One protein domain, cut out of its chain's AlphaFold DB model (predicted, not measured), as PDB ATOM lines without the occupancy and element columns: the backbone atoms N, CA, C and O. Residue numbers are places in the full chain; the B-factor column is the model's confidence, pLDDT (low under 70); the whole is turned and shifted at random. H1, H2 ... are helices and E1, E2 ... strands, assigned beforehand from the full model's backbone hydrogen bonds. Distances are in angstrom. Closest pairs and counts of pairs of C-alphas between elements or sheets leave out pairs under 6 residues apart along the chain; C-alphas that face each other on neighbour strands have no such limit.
ATOM      1  N   GLU A 423     133.571 116.352 150.892       91.75
ATOM      2  CA  GLU A 423     134.643 115.517 151.455       91.75
ATOM      3  C   GLU A 423     134.697 114.102 150.854       91.75
ATOM      4  O   GLU A 423     135.784 113.545 150.719       91.75
ATOM      5  N   ILE A 424     133.577 113.574 150.340       89.25
ATOM      6  CA  ILE A 424     133.528 112.288 149.610       89.25
ATOM      7  C   ILE A 424     134.506 112.264 148.420       89.25
ATOM      8  O   ILE A 424     135.025 111.212 148.047       89.25
ATOM      9  N   TYR A 425     134.787 113.426 147.828       89.69
ATOM     10  CA  TYR A 425     135.676 113.592 146.679       89.69
ATOM     11  C   TYR A 425     137.028 114.193 147.085       89.69
ATOM     12  O   TYR A 425     137.598 115.049 146.394       89.69
ATOM     13  N   GLU A 426     137.554 113.799 148.242       87.44
ATOM     14  CA  GLU A 426     138.892 114.187 148.681       87.44
ATOM     15  C   GLU A 426     139.951 113.930 147.588       87.44
ATOM     16  O   GLU A 426     139.887 112.964 146.831       87.44
ATOM     17  N   GLY A 427     140.904 114.855 147.440       87.62
ATOM     18  CA  GLY A 427     141.935 114.785 146.397       87.62
ATOM     19  C   GLY A 427     141.533 115.315 145.013       87.62
ATOM     20  O   GLY A 427     142.420 115.544 144.190       87.62
ATOM     21  N   PHE A 428     140.248 115.586 144.759       90.94
ATOM     22  CA  PHE A 428     139.779 116.238 143.527       90.94
ATOM     23  C   PHE A 428     139.495 117.736 143.715       90.94
ATOM     24  O   PHE A 428     139.214 118.194 144.831       90.94
ATOM     25  N   GLU A 429     139.544 118.499 142.615       92.38
ATOM     26  CA  GLU A 429     139.053 119.881 142.583       92.38
ATOM     27  C   GLU A 429     137.524 119.846 142.647       92.38
ATOM     28  O   GLU A 429     136.868 119.237 141.800       92.38
ATOM     29  N   LYS A 430     136.960 120.466 143.683       94.19
ATOM     30  CA  LYS A 430     135.547 120.327 144.025       94.19
ATOM     31  C   LYS A 430     135.004 121.535 144.766       94.19
ATOM     32  O   LYS A 430     135.754 122.273 145.402       94.19
ATOM     33  N   GLY A 431     133.692 121.681 144.717       94.75
ATOM     34  CA  GLY A 431     132.939 122.646 145.502       94.75
ATOM     35  C   GLY A 431     131.568 122.870 144.893       94.75
ATOM     36  O   GLY A 431     131.208 122.259 143.891       94.75
ATOM     37  N   TYR A 432     130.779 123.724 145.509       96.50
ATOM     38  CA  TYR A 432     129.381 123.900 145.171       96.50
ATOM     39  C   TYR A 432     129.190 125.015 144.143       96.50
ATOM     40  O   TYR A 432     129.849 126.059 144.195       96.50
ATOM     41  N   ASN A 433     128.263 124.789 143.215       95.19
ATOM     42  CA  ASN A 433     127.778 125.811 142.296       95.19
ATOM     43  C   ASN A 433     126.444 126.354 142.811       95.19
ATOM     44  O   ASN A 433     125.483 125.597 142.975       95.19
ATOM     45  N   ILE A 434     126.374 127.663 143.052       92.88
ATOM     46  CA  ILE A 434     125.205 128.308 143.669       92.88
ATOM     47  C   ILE A 434     124.009 128.266 142.719       92.88
ATOM     48  O   ILE A 434     122.877 128.040 143.142       92.88
ATOM     49  N   ARG A 435     124.250 128.447 141.418       91.38
ATOM     50  CA  ARG A 435     123.187 128.491 140.412       91.38
ATOM     51  C   ARG A 435     122.593 127.113 140.140       91.38
ATOM     52  O   ARG A 435     121.378 126.998 140.008       91.38
ATOM     53  N   MET A 436     123.439 126.092 140.027       90.56
ATOM     54  CA  MET A 436     123.010 124.710 139.795       90.56
ATOM     55  C   MET A 436     122.539 124.020 141.075       90.56
ATOM     56  O   MET A 436     121.880 122.989 140.987       90.56
ATOM     57  N   ARG A 437     122.872 124.578 142.248       94.62
ATOM     58  CA  ARG A 437     122.551 124.018 143.566       94.62
ATOM     59  C   ARG A 437     123.020 122.567 143.703       94.62
ATOM     60  O   ARG A 437     122.289 121.692 144.151       94.62
ATOM     61  N   ALA A 438     124.255 122.331 143.273       95.06
ATOM     62  CA  ALA A 438     124.853 121.008 143.166       95.06
ATOM     63  C   ALA A 438     126.349 121.057 143.494       95.06
ATOM     64  O   ALA A 438     126.985 122.116 143.426       95.06
ATOM     65  N   LEU A 439     126.912 119.897 143.822       96.44
ATOM     66  CA  LEU A 439     128.349 119.715 143.972       96.44
ATOM     67  C   LEU A 439     128.983 119.552 142.586       96.44
ATOM     68  O   LEU A 439     128.557 118.722 141.786       96.44
ATOM     69  N   ILE A 440     130.024 120.326 142.309       95.50
ATOM     70  CA  ILE A 440     130.855 120.191 141.119       95.50
ATOM     71  C   ILE A 440     132.127 119.448 141.501       95.50
ATOM     72  O   ILE A 440     132.818 119.837 142.442       95.50
ATOM     73  N   VAL A 441     132.457 118.406 140.741       94.69
ATOM     74  CA  VAL A 441     133.699 117.641 140.898       94.69
ATOM     75  C   VAL A 441     134.431 117.609 139.567       94.69
ATOM     76  O   VAL A 441     133.858 117.211 138.552       94.69
ATOM     77  N   LYS A 442     135.700 118.011 139.562       91.50
ATOM     78  CA  LYS A 442     136.564 117.968 138.382       91.50
ATOM     79  C   LYS A 442     137.651 116.914 138.556       91.50
ATOM     80  O   LYS A 442     138.406 116.930 139.528       91.50
ATOM     81  N   THR A 443     137.741 116.007 137.591       90.00
ATOM     82  CA  THR A 443     138.717 114.913 137.553       90.00
ATOM     83  C   THR A 443     139.455 114.885 136.212       90.00
ATOM     84  O   THR A 443     139.137 115.628 135.280       90.00
ATOM     85  N   VAL A 444     140.481 114.035 136.113       86.81
ATOM     86  CA  VAL A 444     141.175 113.746 134.851       86.81
ATOM     87  C   VAL A 444     141.101 112.248 134.586       86.81
ATOM     88  O   VAL A 444     141.621 111.461 135.372       86.81
ATOM     89  N   GLU A 445     140.482 111.864 133.470       87.06
ATOM     90  CA  GLU A 445     140.285 110.471 133.051       87.06
ATOM     91  C   GLU A 445     140.761 110.313 131.610       87.06
ATOM     92  O   GLU A 445     140.405 111.116 130.750       87.06
ATOM     93  N   ASP A 446     141.615 109.322 131.341       85.94
ATOM     94  CA  ASP A 446     142.165 109.043 130.003       85.94
ATOM     95  C   ASP A 446     142.786 110.268 129.293       85.94
ATOM     96  O   ASP A 446     142.801 110.386 128.068       85.94
ATOM     97  N   GLY A 447     143.332 111.205 130.078       80.75
ATOM     98  CA  GLY A 447     143.934 112.447 129.580       80.75
ATOM     99  C   GLY A 447     142.935 113.559 129.225       80.75
ATOM    100  O   GLY A 447     143.358 114.623 128.756       80.75
ATOM    101  N   GLU A 448     141.643 113.348 129.471       81.12
ATOM    102  CA  GLU A 448     140.571 114.335 129.343       81.12
ATOM    103  C   GLU A 448     140.192 114.914 130.710       81.12
ATOM    104  O   GLU A 448     140.226 114.226 131.728       81.12
ATOM    105  N   GLU A 449     139.848 116.199 130.741       85.69
ATOM    106  CA  GLU A 449     139.252 116.832 131.917       85.69
ATOM    107  C   GLU A 449     137.764 116.478 131.956       85.69
ATOM    108  O   GLU A 449     137.057 116.667 130.960       85.69
ATOM    109  N   VAL A 450     137.302 115.950 133.088       88.19
ATOM    110  CA  VAL A 450     135.915 115.532 133.302       88.19
ATOM    111  C   VAL A 450     135.318 116.375 134.420       88.19
ATOM    112  O   VAL A 450     135.855 116.409 135.523       88.19
ATOM    113  N   VAL A 451     134.210 117.055 134.145       91.62
ATOM    114  CA  VAL A 451     133.465 117.854 135.127       91.62
ATOM    115  C   VAL A 451     132.117 117.194 135.366       91.62
ATOM    116  O   VAL A 451     131.364 116.986 134.416       91.62
ATOM    117  N   ARG A 452     131.820 116.862 136.621       92.94
ATOM    118  CA  ARG A 452     130.572 116.221 137.044       92.94
ATOM    119  C   ARG A 452     129.742 117.162 137.892       92.94
ATOM    120  O   ARG A 452     130.281 117.825 138.775       92.94
ATOM    121  N   VAL A 453     128.440 117.158 137.640       94.12
ATOM    122  CA  VAL A 453     127.425 117.792 138.481       94.12
ATOM    123  C   VAL A 453     126.779 116.692 139.308       94.12
ATOM    124  O   VAL A 453     126.160 115.778 138.760       94.12
ATOM    125  N   VAL A 454     126.960 116.758 140.620       94.62
ATOM    126  CA  VAL A 454     126.516 115.738 141.569       94.62
ATOM    127  C   VAL A 454     125.448 116.336 142.483       94.62
ATOM    128  O   VAL A 454     125.658 117.363 143.128       94.62
ATOM    129  N   THR A 455     124.289 115.691 142.522       93.81
ATOM    130  CA  THR A 455     123.159 116.028 143.399       93.81
ATOM    131  C   THR A 455     122.923 114.892 144.391       93.81
ATOM    132  O   THR A 455     123.630 113.884 144.361       93.81
ATOM    133  N   SER A 456     121.917 115.019 145.256       90.50
ATOM    134  CA  SER A 456     121.481 113.928 146.135       90.50
ATOM    135  C   SER A 456     121.029 112.666 145.384       90.50
ATOM    136  O   SER A 456     121.013 111.585 145.964       90.50
ATOM    137  N   GLU A 457     120.694 112.771 144.095       91.25
ATOM    138  CA  GLU A 457     120.345 111.629 143.238       91.25
ATOM    139  C   GLU A 457     121.573 110.998 142.549       91.25
ATOM    140  O   GLU A 457     121.449 110.017 141.817       91.25
ATOM    141  N   GLY A 458     122.773 111.539 142.788       90.50
ATOM    142  CA  GLY A 458     124.023 111.125 142.156       90.50
ATOM    143  C   GLY A 458     124.466 112.065 141.031       90.50
ATOM    144  O   GLY A 458     124.156 113.258 141.028       90.50
ATOM    145  N   VAL A 459     125.250 111.541 140.083       91.94
ATOM    146  CA  VAL A 459     125.762 112.318 138.942       91.94
ATOM    147  C   VAL A 459     124.630 112.553 137.944       91.94
ATOM    148  O   VAL A 459     124.152 111.609 137.319       91.94
ATOM    149  N   VAL A 460     124.222 113.811 137.787       92.88
ATOM    150  CA  VAL A 460     123.112 114.207 136.899       92.88
ATOM    151  C   VAL A 460     123.590 114.792 135.574       92.88
ATOM    152  O   VAL A 460     122.834 114.815 134.607       92.88
ATOM    153  N   ASP A 461     124.842 115.250 135.516       90.94
ATOM    154  CA  ASP A 461     125.473 115.723 134.287       90.94
ATOM    155  C   ASP A 461     126.991 115.483 134.322       90.94
ATOM    156  O   ASP A 461     127.625 115.529 135.383       90.94
ATOM    157  N   GLU A 462     127.578 115.229 133.154       89.94
ATOM    158  CA  GLU A 462     129.011 114.996 132.973       89.94
ATOM    159  C   GLU A 462     129.490 115.622 131.660       89.94
ATOM    160  O   GLU A 462     128.943 115.383 130.581       89.94
ATOM    161  N   LYS A 463     130.584 116.381 131.735       86.88
ATOM    162  CA  LYS A 463     131.206 117.025 130.581       86.88
ATOM    163  C   LYS A 463     132.669 116.633 130.462       86.88
ATOM    164  O   LYS A 463     133.428 116.782 131.413       86.88
ATOM    165  N   ARG A 464     133.075 116.204 129.263       86.06
ATOM    166  CA  ARG A 464     134.456 115.814 128.938       86.06
ATOM    167  C   ARG A 464     135.106 116.800 127.972       86.06
ATOM    168  O   ARG A 464     134.482 117.218 126.994       86.06
ATOM    169  N   ALA A 465     136.359 117.172 128.227       74.12
ATOM    170  CA  ALA A 465     137.139 118.051 127.361       74.12
ATOM    171  C   ALA A 465     138.582 117.552 127.173       74.12
ATOM    172  O   ALA A 465     139.321 117.314 128.126       74.12
ATOM    173  N   LYS A 466     139.035 117.458 125.914       61.88
ATOM    174  CA  LYS A 466     140.425 117.098 125.585       61.88
ATOM    175  C   LYS A 466     141.385 118.238 125.932       61.88
ATOM    176  O   LYS A 466     141.278 119.333 125.371       61.88
ATOM    177  N   ARG A 467     142.407 117.947 126.753       51.66
ATOM    178  CA  ARG A 467     143.481 118.883 127.167       51.66
ATOM    179  C   ARG A 467     144.139 119.651 126.005       51.66
ATOM    180  O   ARG A 467     144.635 120.758 126.202       51.66
ATOM    181  N   SER A 468     144.148 119.098 124.789       47.44
ATOM    182  CA  SER A 468     144.789 119.699 123.609       47.44
ATOM    183  C   SER A 468     144.000 120.835 122.939       47.44
ATOM    184  O   SER A 468     144.599 121.579 122.161       47.44
ATOM    185  N   LEU A 469     142.697 120.999 123.212       46.03
ATOM    186  CA  LEU A 469     141.893 122.089 122.632       46.03
ATOM    187  C   LEU A 469     141.956 123.395 123.442       46.03
ATOM    188  O   LEU A 469     141.842 124.472 122.861       46.03
ATOM    189  N   LEU A 470     142.192 123.332 124.755       43.88
ATOM    190  CA  LEU A 470     142.107 124.505 125.639       43.88
ATOM    191  C   LEU A 470     143.347 125.416 125.589       43.88
ATOM    192  O   LEU A 470     143.244 126.606 125.864       43.88
ATOM    193  N   ARG A 471     144.514 124.905 125.165       44.03
ATOM    194  CA  ARG A 471     145.751 125.706 125.024       44.03
ATOM    195  C   ARG A 471     145.903 126.429 123.678       44.03
ATOM    196  O   ARG A 471     146.810 127.246 123.552       44.03
ATOM    197  N   LYS A 472     145.078 126.123 122.665       41.66
ATOM    198  CA  LYS A 472     145.278 126.596 121.275       41.66
ATOM    199  C   LYS A 472     144.240 127.586 120.741       41.66
ATOM    200  O   LYS A 472     144.425 128.067 119.628       41.66
ATOM    201  N   ILE A 473     143.191 127.929 121.486       42.41
ATOM    202  CA  ILE A 473     142.141 128.830 120.985       42.41
ATOM    203  C   ILE A 473     142.194 130.151 121.748       42.41
ATOM    204  O   ILE A 473     141.437 130.402 122.680       42.41
ATOM    205  N   GLY A 474     143.126 131.005 121.326       41.66
ATOM    206  CA  GLY A 474     143.021 132.437 121.557       41.66
ATOM    207  C   GLY A 474     141.862 133.015 120.736       41.66
ATOM    208  O   GLY A 474     141.692 132.689 119.564       41.66
ATOM    209  N   SER A 475     141.066 133.866 121.385       38.31
ATOM    210  CA  SER A 475     140.249 134.930 120.779       38.31
ATOM    211  C   SER A 475     139.116 134.579 119.792       38.31
ATOM    212  O   SER A 475     138.934 135.302 118.816       38.31
ATOM    213  N   SER A 476     138.275 133.564 120.040       40.38
ATOM    214  CA  SER A 476     136.947 133.511 119.376       40.38
ATOM    215  C   SER A 476     135.863 132.772 120.178       40.38
ATOM    216  O   SER A 476     135.356 131.742 119.752       40.38
ATOM    217  N   LEU A 477     135.488 133.245 121.377       39.47
ATOM    218  CA  LEU A 477     134.541 132.501 122.230       39.47
ATOM    219  C   LEU A 477     133.573 133.395 123.025       39.47
ATOM    220  O   LEU A 477     133.618 133.420 124.245       39.47
ATOM    221  N   ALA A 478     132.616 134.059 122.370       38.12
ATOM    222  CA  ALA A 478     131.454 134.612 123.091       38.12
ATOM    223  C   ALA A 478     130.434 133.517 123.498       38.12
ATOM    224  O   ALA A 478     129.677 133.690 124.450       38.12
ATOM    225  N   GLY A 479     130.419 132.372 122.798       38.25
ATOM    226  CA  GLY A 479     129.486 131.258 123.049       38.25
ATOM    227  C   GLY A 479     130.019 130.129 123.943       38.25
ATOM    228  O   GLY A 479     129.231 129.391 124.522       38.25
ATOM    229  N   LEU A 480     131.342 129.994 124.077       34.81
ATOM    230  CA  LEU A 480     131.994 128.927 124.860       34.81
ATOM    231  C   LEU A 480     132.423 129.400 126.256       34.81
ATOM    232  O   LEU A 480     132.377 128.598 127.182       34.81
ATOM    233  N   VAL A 481     132.707 130.698 126.433       39.22
ATOM    234  CA  VAL A 481     132.899 131.324 127.759       39.22
ATOM    235  C   VAL A 481     131.607 131.265 128.588       39.22
ATOM    236  O   VAL A 481     131.648 130.930 129.767       39.22
ATOM    237  N   LYS A 482     130.431 131.412 127.953       42.84
ATOM    238  CA  LYS A 482     129.125 131.250 128.625       42.84
ATOM    239  C   LYS A 482     128.861 129.843 129.184       42.84
ATOM    240  O   LYS A 482     128.084 129.712 130.116       42.84
ATOM    241  N   LYS A 483     129.473 128.794 128.614       45.34
ATOM    242  CA  LYS A 483     129.283 127.385 129.027       45.34
ATOM    243  C   LYS A 483     130.354 126.874 129.999       45.34
ATOM    244  O   LYS A 483     130.221 125.758 130.495       45.34
ATOM    245  N   SER A 484     131.446 127.611 130.214       49.78
ATOM    246  CA  SER A 484     132.423 127.307 131.273       49.78
ATOM    247  C   SER A 484     132.036 127.943 132.607       49.78
ATOM    248  O   SER A 484     132.351 127.379 133.645       49.78
ATOM    249  N   GLU A 485     131.312 129.066 132.575       57.62
ATOM    250  CA  GLU A 485     130.726 129.707 133.765       57.62
ATOM    251  C   GLU A 485     129.591 128.883 134.396       57.62
ATOM    252  O   GLU A 485     129.296 129.045 135.570       57.62
ATOM    253  N   GLU A 486     128.953 127.984 133.643       68.06
ATOM    254  CA  GLU A 486     127.832 127.168 134.137       68.06
ATOM    255  C   GLU A 486     128.271 126.052 135.101       68.06
ATOM    256  O   GLU A 486     127.497 125.665 135.963       68.06
ATOM    257  N   TYR A 487     129.523 125.592 135.003       79.31
ATOM    258  CA  TYR A 487     130.091 124.510 135.822       79.31
ATOM    259  C   TYR A 487     131.216 125.023 136.740       79.31
ATOM    260  O   TYR A 487     132.180 124.309 137.032       79.31
ATOM    261  N   SER A 488     131.152 126.299 137.129       86.38
ATOM    262  CA  SER A 488     132.102 126.898 138.067       86.38
ATOM    263  C   SER A 488     131.931 126.324 139.471       86.38
ATOM    264  O   SER A 488     130.843 125.912 139.867       86.38
ATOM    265  N   ILE A 489     133.017 126.321 140.238       91.06
ATOM    266  CA  ILE A 489     132.948 126.165 141.690       91.06
ATOM    267  C   ILE A 489     132.857 127.577 142.258       91.06
ATOM    268  O   ILE A 489     133.795 128.358 142.098       91.06
ATOM    269  N   ASP A 490     131.728 127.900 142.881       92.62
ATOM    270  CA  ASP A 490     131.466 129.245 143.403       92.62
ATOM    271  C   ASP A 490     131.825 129.344 144.889       92.62
ATOM    272  O   ASP A 490     132.246 130.393 145.373       92.62
ATOM    273  N   THR A 491     131.654 128.247 145.629       93.00
ATOM    274  CA  THR A 491     131.870 128.200 147.077       93.00
ATOM    275  C   THR A 491     132.242 126.797 147.545       93.00
ATOM    276  O   THR A 491     131.877 125.806 146.922       93.00
ATOM    277  N   ALA A 492     132.965 126.700 148.656       92.19
ATOM    278  CA  ALA A 492     133.239 125.428 149.328       92.19
ATOM    279  C   ALA A 492     132.271 125.159 150.493       92.19
ATOM    280  O   ALA A 492     132.220 124.041 150.991       92.19
ATOM    281  N   ASP A 493     131.511 126.168 150.929       94.44
ATOM    282  CA  ASP A 493     130.589 126.048 152.057       94.44
ATOM    283  C   ASP A 493     129.153 125.845 151.544       94.44
ATOM    284  O   ASP A 493     128.618 126.749 150.882       94.44
ATOM    285  N   PRO A 494     128.526 124.690 151.843       93.62
ATOM    286  CA  PRO A 494     127.201 124.349 151.347       93.62
ATOM    287  C   PRO A 494     126.136 125.349 151.816       93.62
ATOM    288  O   PRO A 494     125.236 125.651 151.041       93.62
ATOM    289  N   LEU A 495     126.263 125.979 152.994       93.75
ATOM    290  CA  LEU A 495     125.290 126.971 153.493       93.75
ATOM    291  C   LEU A 495     125.098 128.183 152.563       93.75
ATOM    292  O   LEU A 495     124.106 128.904 152.677       93.75
ATOM    293  N   ASN A 496     126.025 128.432 151.638       93.62
ATOM    294  CA  ASN A 496     125.891 129.494 150.640       93.62
ATOM    295  C   ASN A 496     124.998 129.109 149.446       93.62
ATOM    296  O   ASN A 496     124.762 129.954 148.584       93.62
ATOM    297  N   LEU A 497     124.506 127.867 149.379       92.50
ATOM    298  CA  LEU A 497     123.569 127.413 148.349       92.50
ATOM    299  C   LEU A 497     122.130 127.911 148.555       92.50
ATOM    300  O   LEU A 497     121.362 127.895 147.592       92.50
TER     301      LEU A 497
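This is residues 423 to 497 of the 498 residues of a protein of Pyrobaculum arsenaticum (strain DSM 13514 / JCM 11321 / PZ6) (UniProt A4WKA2). A strongly twisted wall of four strands, folded back and forth as hairpins E1 to E4, is joined at the end of E4 to a wide loop. The loop swings away from the sheet past H1 and returns through H2, whose last residues, 485 to 487, meet the sheet again, and the short H3 packs beside E1 at the end of the printed part. Residues 469 to 484 stick out, leaving a body of 59 residues. The 75 printed residues hold four named strands and then three named helices, in the order E1 E2 E3 E4 H1 H2 H3; the sheet runs E1 - E2 - E3 - E4, antiparallel throughout, and the class is mixed, helices and strands. The whole is only just compact, close to loose, with a radius of gyration of the C-alphas of 13.3 A and spans of 37 by 28 by 19 A.

E2, residues 438 to 445, and E3, residues 448 to 455, are inner strands and form a hairpin at 156 degrees, with N 443 and O 450 2.8 A apart. The edge strand E1, residues 429 to 433, forms a hairpin with E2 at 153 degrees; N 442 and O 429 are 2.8 A apart. The edge strand E4, residues 458 to 466, forms a hairpin with E3 at 163 degrees; N 451 and O 463 are 2.9 A apart. The four strands make a meander, each the antiparallel neighbour of the one before. E4 bends by 56 degrees at residue 461. H1, residues 467 to 470, is not on the sheet, but only just, with 4 pairs of C-alphas within 10 A; its closest C-alpha to E3 is that of Arg 467, 5.8 A from that of Glu 448. H2, residues 481 to 487, only grazes the sheet with residues 485 to 487; its closest C-alphas to E2 are those of Tyr 487 and Ile 440, 6.9 A apart. H3, residues 494 to 497, only grazes the sheet; its closest C-alphas to E1 are those of Pro 494 and Tyr 432, 6.6 A apart. H1 and H2 are apart, as are H2 and H3. In H2, 1 of 3 O i to N i+4 pairs and 1 of 4 O i to N i+3 pairs are within hydrogen-bond range; H1 and H3 are too short for an i+4 pair.

E1 begins at C-alpha 429 (139.053, 119.881, 142.583) and is 12.7 A long. E2 measures 21.2 A, E3 22.4 A and E4 24.1 A. H2 is 10.9 A long, and H3 ends at C-alpha 497 (123.569, 127.413, 148.349).

The farthest C-alphas, of Glu 457 and Ser 475, are 38.0 A apart. The printed part has no cut and no long link. The mean pLDDT of the printed part is 77.9; residues 466 to 486 are under 70.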